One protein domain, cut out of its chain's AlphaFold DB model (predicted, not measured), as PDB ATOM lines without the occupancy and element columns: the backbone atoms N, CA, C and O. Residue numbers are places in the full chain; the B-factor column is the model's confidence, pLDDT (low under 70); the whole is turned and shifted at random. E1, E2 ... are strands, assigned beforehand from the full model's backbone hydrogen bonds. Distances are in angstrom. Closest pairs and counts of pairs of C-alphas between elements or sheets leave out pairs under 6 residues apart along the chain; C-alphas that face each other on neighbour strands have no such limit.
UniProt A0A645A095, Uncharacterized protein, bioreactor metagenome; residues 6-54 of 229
ATOM      1  N   TYR A   6      26.161  16.523 -29.600       90.69
ATOM      2  CA  TYR A   6      26.360  16.048 -28.237       90.69
ATOM      3  C   TYR A   6      27.366  16.934 -27.524       90.69
ATOM      4  O   TYR A   6      28.372  17.331 -28.109       90.69
ATOM      5  N   ALA A   7      27.122  17.203 -26.251       90.56
ATOM      6  CA  ALA A   7      28.080  17.857 -25.380       90.56
ATOM      7  C   ALA A   7      28.750  16.833 -24.470       90.56
ATOM      8  O   ALA A   7      28.075  16.017 -23.848       90.56
ATOM      9  N   LYS A   8      30.074  16.880 -24.362       88.75
ATOM     10  CA  LYS A   8      30.830  16.026 -23.452       88.75
ATOM     11  C   LYS A   8      31.223  16.813 -22.210       88.75
ATOM     12  O   LYS A   8      31.828  17.880 -22.292       88.75
ATOM     13  N   CYS A   9      30.910  16.267 -21.045       87.50
ATOM     14  CA  CYS A   9      31.338  16.826 -19.774       87.50
ATOM     15  C   CYS A   9      32.824  16.525 -19.549       87.50
ATOM     16  O   CYS A   9      33.176  15.367 -19.328       87.50
ATOM     17  N   ILE A  10      33.684  17.546 -19.505       83.75
ATOM     18  CA  ILE A  10      35.132  17.351 -19.297       83.75
ATOM     19  C   ILE A  10      35.471  16.663 -17.966       83.75
ATOM     20  O   ILE A  10      36.472  15.969 -17.868       83.75
ATOM     21  N   LYS A  11      34.610  16.808 -16.947       81.31
ATOM     22  CA  LYS A  11      34.849  16.259 -15.605       81.31
ATOM     23  C   LYS A  11      34.568  14.759 -15.476       81.31
ATOM     24  O   LYS A  11      35.232  14.082 -14.705       81.31
ATOM     25  N   CYS A  12      33.554  14.237 -16.171       78.56
ATOM     26  CA  CYS A  12      33.148  12.829 -16.039       78.56
ATOM     27  C   CYS A  12      33.073  12.070 -17.370       78.56
ATOM     28  O   CYS A  12      32.711  10.896 -17.384       78.56
ATOM     29  N   GLY A  13      33.370  12.726 -18.493       80.25
ATOM     30  CA  GLY A  13      33.322  12.142 -19.833       80.25
ATOM     31  C   GLY A  13      31.916  11.836 -20.358       80.25
ATOM     32  O   GLY A  13      31.795  11.212 -21.407       80.25
ATOM     33  N   TYR A  14      30.857  12.244 -19.650       82.56
ATOM     34  CA  TYR A  14      29.476  11.998 -20.063       82.56
ATOM     35  C   TYR A  14      29.125  12.733 -21.356       82.56
ATOM     36  O   TYR A  14      29.355  13.938 -21.430       82.56
ATOM     37  N   TYR A  15      28.519  12.034 -22.317       87.25
ATOM     38  CA  TYR A  15      27.972  12.626 -23.538       87.25
ATOM     39  C   TYR A  15      26.471  12.864 -23.373       87.25
ATOM     40  O   TYR A  15      25.699  11.915 -23.292       87.25
ATOM     41  N   MET A  16      26.084  14.134 -23.356       87.94
ATOM     42  CA  MET A  16      24.713  14.618 -23.250       87.94
ATOM     43  C   MET A  16      24.186  14.988 -24.635       87.94
ATOM     44  O   MET A  16      24.849  15.726 -25.369       87.94
ATOM     45  N   SER A  17      23.001  14.496 -24.995       88.25
ATOM     46  CA  SER A  17      22.350  14.875 -26.253       88.25
ATOM     47  C   SER A  17      21.931  16.344 -26.211       88.25
ATOM     48  O   SER A  17      21.331  16.790 -25.234       88.25
ATOM     49  N   LEU A  18      22.175  17.097 -27.285       86.50
ATOM     50  CA  LEU A  18      21.654  18.460 -27.447       86.50
ATOM     51  C   LEU A  18      20.335  18.489 -28.233       86.50
ATOM     52  O   LEU A  18      19.998  19.522 -28.825       86.50
ATOM     53  N   SER A  19      19.592  17.378 -28.258       83.56
ATOM     54  CA  SER A  19      18.191  17.359 -28.687       83.56
ATOM     55  C   SER A  19      17.317  18.177 -27.726       83.56
ATOM     56  O   SER A  19      17.643  18.364 -26.554       83.56
ATOM     57  N   ARG A  20      16.191  18.687 -28.237       79.00
ATOM     58  CA  ARG A  20      15.216  19.475 -27.463       79.00
ATOM     59  C   ARG A  20      14.205  18.604 -26.713       79.00
ATOM     60  O   ARG A  20      13.137  19.091 -26.403       79.00
ATOM     61  N   GLU A  21      14.461  17.323 -26.514       78.44
ATOM     62  CA  GLU A  21      13.379  16.401 -26.137       78.44
ATOM     63  C   GLU A  21      13.301  16.148 -24.629       78.44
ATOM     64  O   GLU A  21      12.278  15.678 -24.147       78.44
ATOM     65  N   GLU A  22      14.344  16.500 -23.873       82.31
ATOM     66  CA  GLU A  22      14.419  16.189 -22.446       82.31
ATOM     67  C   GLU A  22      15.371  17.119 -21.685       82.31
ATOM     68  O   GLU A  22      16.385  17.572 -22.230       82.31
ATOM     69  N   SER A  23      15.047  17.366 -20.413       88.62
ATOM     70  CA  SER A  23      15.997  17.874 -19.421       88.62
ATOM     71  C   SER A  23      16.939  16.749 -19.007       88.62
ATOM     72  O   SER A  23      16.527  15.608 -18.811       88.62
ATOM     73  N   GLU A  24      18.216  17.062 -18.864       88.62
ATOM     74  CA  GLU A  24      19.260  16.085 -18.609       88.62
ATOM     75  C   GLU A  24      20.394  16.725 -17.812       88.62
ATOM     76  O   GLU A  24      20.813  17.849 -18.073       88.62
ATOM     77  N   GLU A  25      20.941  15.994 -16.854       90.88
ATOM     78  CA  GLU A  25      22.112  16.410 -16.090       90.88
ATOM     79  C   GLU A  25      23.166  15.309 -16.195       90.88
ATOM     80  O   GLU A  25      22.854  14.118 -16.123       90.88
ATOM     81  N   CYS A  26      24.430  15.684 -16.395       86.88
ATOM     82  CA  CYS A  26      25.496  14.696 -16.418       86.88
ATOM     83  C   CYS A  26      25.712  14.098 -15.026       86.88
ATOM     84  O   CYS A  26      25.402  14.699 -14.001       86.88
ATOM     85  N   PHE A  27      26.367  12.941 -14.968       80.06
ATOM     86  CA  PHE A  27      26.577  12.212 -13.714       80.06
ATOM     87  C   PHE A  27      27.230  13.014 -12.581       80.06
ATOM     88  O   PHE A  27      26.991  12.720 -11.412       80.06
ATOM     89  N   CYS A  28      28.063  14.005 -12.918       81.56
ATOM     90  CA  CYS A  28      28.735  14.853 -11.936       81.56
ATOM     91  C   CYS A  28      28.051  16.190 -11.657       81.56
ATOM     92  O   CYS A  28      28.625  17.040 -10.974       81.56
ATOM     93  N   GLY A  29      26.857  16.385 -12.213       86.50
ATOM     94  CA  GLY A  29      26.057  17.595 -12.087       86.50
ATOM     95  C   GLY A  29      26.721  18.863 -12.597       86.50
ATOM     96  O   GLY A  29      26.362  19.974 -12.221       86.50
ATOM     97  N   THR A  30      27.774  18.703 -13.395       90.12
ATOM     98  CA  THR A  30      28.524  19.825 -13.949       90.12
ATOM     99  C   THR A  30      27.870  20.326 -15.219       90.12
ATOM    100  O   THR A  30      27.749  21.527 -15.381       90.12
ATOM    101  N   LEU A  31      27.447  19.420 -16.097       92.56
ATOM    102  CA  LEU A  31      26.784  19.736 -17.350       92.56
ATOM    103  C   LEU A  31      25.284  19.524 -17.166       92.56
ATOM    104  O   LEU A  31      24.870  18.453 -16.724       92.56
ATOM    105  N   THR A  32      24.495  20.527 -17.519       92.50
ATOM    106  CA  THR A  32      23.038  20.539 -17.356       92.50
ATOM    107  C   THR A  32      22.379  21.047 -18.625       92.50
ATOM    108  O   THR A  32      22.826  22.035 -19.210       92.50
ATOM    109  N   LYS A  33      21.295  20.384 -19.007       91.31
ATOM    110  CA  LYS A  33      20.343  20.752 -20.046       91.31
ATOM    111  C   LYS A  33      18.970  20.796 -19.387       91.31
ATOM    112  O   LYS A  33      18.517  19.808 -18.825       91.31
ATOM    113  N   ASP A  34      18.322  21.938 -19.453       87.19
ATOM    114  CA  ASP A  34      16.977  22.174 -18.955       87.19
ATOM    115  C   ASP A  34      16.089  22.483 -20.161       87.19
ATOM    116  O   ASP A  34      16.276  23.496 -20.846       87.19
ATOM    117  N   TYR A  35      15.167  21.568 -20.449       82.62
ATOM    118  CA  TYR A  35      14.203  21.698 -21.530       82.62
ATOM    119  C   TYR A  35      13.210  22.831 -21.269       82.62
ATOM    120  O   TYR A  35      13.002  23.665 -22.153       82.62
ATOM    121  N   ASP A  36      12.660  22.893 -20.056       82.19
ATOM    122  CA  ASP A  36      11.589  23.817 -19.679       82.19
ATOM    123  C   ASP A  36      12.048  25.279 -19.826       82.19
ATOM    124  O   ASP A  36      11.268  26.158 -20.193       82.19
ATOM    125  N   TRP A  37      13.342  25.538 -19.601       78.31
ATOM    126  CA  TRP A  37      13.934  26.881 -19.646       78.31
ATOM    127  C   TRP A  37      14.834  27.093 -20.872       78.31
ATOM    128  O   TRP A  37      15.398  28.177 -21.047       78.31
ATOM    129  N   GLY A  38      15.005  26.067 -21.716       80.00
ATOM    130  CA  GLY A  38      15.898  26.081 -22.878       80.00
ATOM    131  C   GLY A  38      17.369  26.337 -22.529       80.00
ATOM    132  O   GLY A  38      18.122  26.830 -23.373       80.00
ATOM    133  N   ARG A  39      17.779  26.053 -21.287       84.25
ATOM    134  CA  ARG A  39      19.125  26.342 -20.783       84.25
ATOM    135  C   ARG A  39      20.021  25.138 -20.980       84.25
ATOM    136  O   ARG A  39      19.654  24.012 -20.681       84.25
ATOM    137  N   PHE A  40      21.231  25.382 -21.448       90.25
ATOM    138  CA  PHE A  40      22.275  24.376 -21.492       90.25
ATOM    139  C   PHE A  40      23.582  25.037 -21.085       90.25
ATOM    140  O   PHE A  40      23.882  26.131 -21.558       90.25
ATOM    141  N   GLY A  41      24.332  24.399 -20.196       90.56
ATOM    142  CA  GLY A  41      25.560  24.984 -19.683       90.56
ATOM    143  C   GLY A  41      26.325  24.066 -18.746       90.56
ATOM    144  O   GLY A  41      25.851  22.997 -18.353       90.56
ATOM    145  N   SER A  42      27.527  24.514 -18.397       93.12
ATOM    146  CA  SER A  42      28.427  23.836 -17.473       93.12
ATOM    147  C   SER A  42      28.706  24.710 -16.256       93.12
ATOM    148  O   SER A  42      29.019  25.892 -16.387       93.12
ATOM    149  N   ARG A  43      28.689  24.119 -15.060       91.38
ATOM    150  CA  ARG A  43      29.099  24.773 -13.804       91.38
ATOM    151  C   ARG A  43      30.587  25.128 -13.775       91.38
ATOM    152  O   ARG A  43      30.995  25.910 -12.927       91.38
ATOM    153  N   LEU A  44      31.390  24.563 -14.682       88.81
ATOM    154  CA  LEU A  44      32.802  24.916 -14.876       88.81
ATOM    155  C   LEU A  44      32.996  26.039 -15.919       88.81
ATOM    156  O   LEU A  44      34.130  26.361 -16.263       88.81
ATOM    157  N   GLY A  45      31.906  26.638 -16.414       88.94
ATOM    158  CA  GLY A  45      31.912  27.704 -17.417       88.94
ATOM    159  C   GLY A  45      31.852  27.192 -18.856       88.94
ATOM    160  O   GLY A  45      32.121  26.024 -19.133       88.94
ATOM    161  N   ASP A  46      31.514  28.066 -19.800       85.12
ATOM    162  CA  ASP A  46      31.209  27.666 -21.184       85.12
ATOM    163  C   ASP A  46      32.419  27.083 -21.930       85.12
ATOM    164  O   ASP A  46      32.276  26.163 -22.733       85.12
ATOM    165  N   ASN A  47      33.632  27.523 -21.578       85.00
ATOM    166  CA  ASN A  47      34.888  27.004 -22.138       85.00
ATOM    167  C   ASN A  47      35.171  25.536 -21.765       85.00
ATOM    168  O   ASN A  47      36.098  24.933 -22.296       85.00
ATOM    169  N   SER A  48      34.395  24.960 -20.844       83.31
ATOM    170  CA  SER A  48      34.526  23.569 -20.393       83.31
ATOM    171  C   SER A  48      33.597  22.593 -21.127       83.31
ATOM    172  O   SER A  48      33.442  21.445 -20.702       83.31
ATOM    173  N   ILE A  49      32.938  23.044 -22.197       85.69
ATOM    174  CA  ILE A  49      31.961  22.255 -22.946       85.69
ATOM    175  C   ILE A  49      32.547  21.864 -24.302       85.69
ATOM    176  O   ILE A  49      32.697  22.691 -25.198       85.69
ATOM    177  N   GLU A  50      32.819  20.574 -24.485       88.50
ATOM    178  CA  GLU A  50      33.241  20.034 -25.778       88.50
ATOM    179  C   GLU A  50      32.008  19.597 -26.586       88.50
ATOM    180  O   GLU A  50      31.218  18.773 -26.119       88.50
ATOM    181  N   ILE A  51      31.838  20.129 -27.802       90.31
ATOM    182  CA  ILE A  51      30.706  19.814 -28.687       90.31
ATOM    183  C   ILE A  51      31.149  18.858 -29.797       90.31
ATOM    184  O   ILE A  51      32.106  19.118 -30.524       90.31
ATOM    185  N   TYR A  52      30.397  17.779 -29.972       88.69
ATOM    186  CA  TYR A  52      30.631  16.739 -30.964       88.69
ATOM    187  C   TYR A  52      29.431  16.603 -31.895       88.69
ATOM    188  O   TYR A  52      28.287  16.761 -31.475       88.69
ATOM    189  N   ARG A  53      29.686  16.260 -33.160       86.94
ATOM    190  CA  ARG A  53      28.653  15.870 -34.127       86.94
ATOM    191  C   ARG A  53      28.837  14.407 -34.502       86.94
ATOM    192  O   ARG A  53      29.951  13.999 -34.836       86.94
ATOM    193  N   ILE A  54      27.755  13.634 -34.517       78.19
ATOM    194  CA  ILE A  54      27.798  12.269 -35.053       78.19
ATOM    195  C   ILE A  54      28.000  12.342 -36.573       78.19
ATOM    196  O   ILE A  54      27.189  12.930 -37.290       78.19
TER     197      ILE A  54
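Overview. This is residues 6 to 54 of the 229 residues of an uncharacterized protein of bioreactor metagenome (UniProt A0A645A095). A small three-stranded sheet, E2-E1-E5, and a separate hairpin, E3 and E4, come together near Cys 9, Leu 31 and Ser 42; a long loop, residues 18 to 30, joins them. The 49 printed residues hold five named strands, E1 to E5, and no named helix: all strand, with under half of the residues in named elements. Both sheets are antiparallel. The whole is compact, radius of gyration of the C-alphas 9.7 A, spanning 24 by 24 by 18 A.

Arrangement. E1, residues 6 to 9, and E2, residues 15 to 17, form a hairpin; N 7 and O 16 are 2.9 A apart. E3, residues 31 to 34, and E4, residues 39 to 42, form another; N 32 and O 41 are 2.9 A apart. E5, residues 49 to 53, is antiparallel to its neighbour E1; N 8 and O 50 are 2.8 A apart.

Along the chain. E1 begins at C-alpha 6, (26.360, 16.048, -28.237). E5, 13.3 A long, ends at C-alpha 53, (28.653, 15.870, -34.127).

Size, cuts and confidence. The printed part has no cut. The link E2 to E3 is long. No printed residue is under 70 in pLDDT.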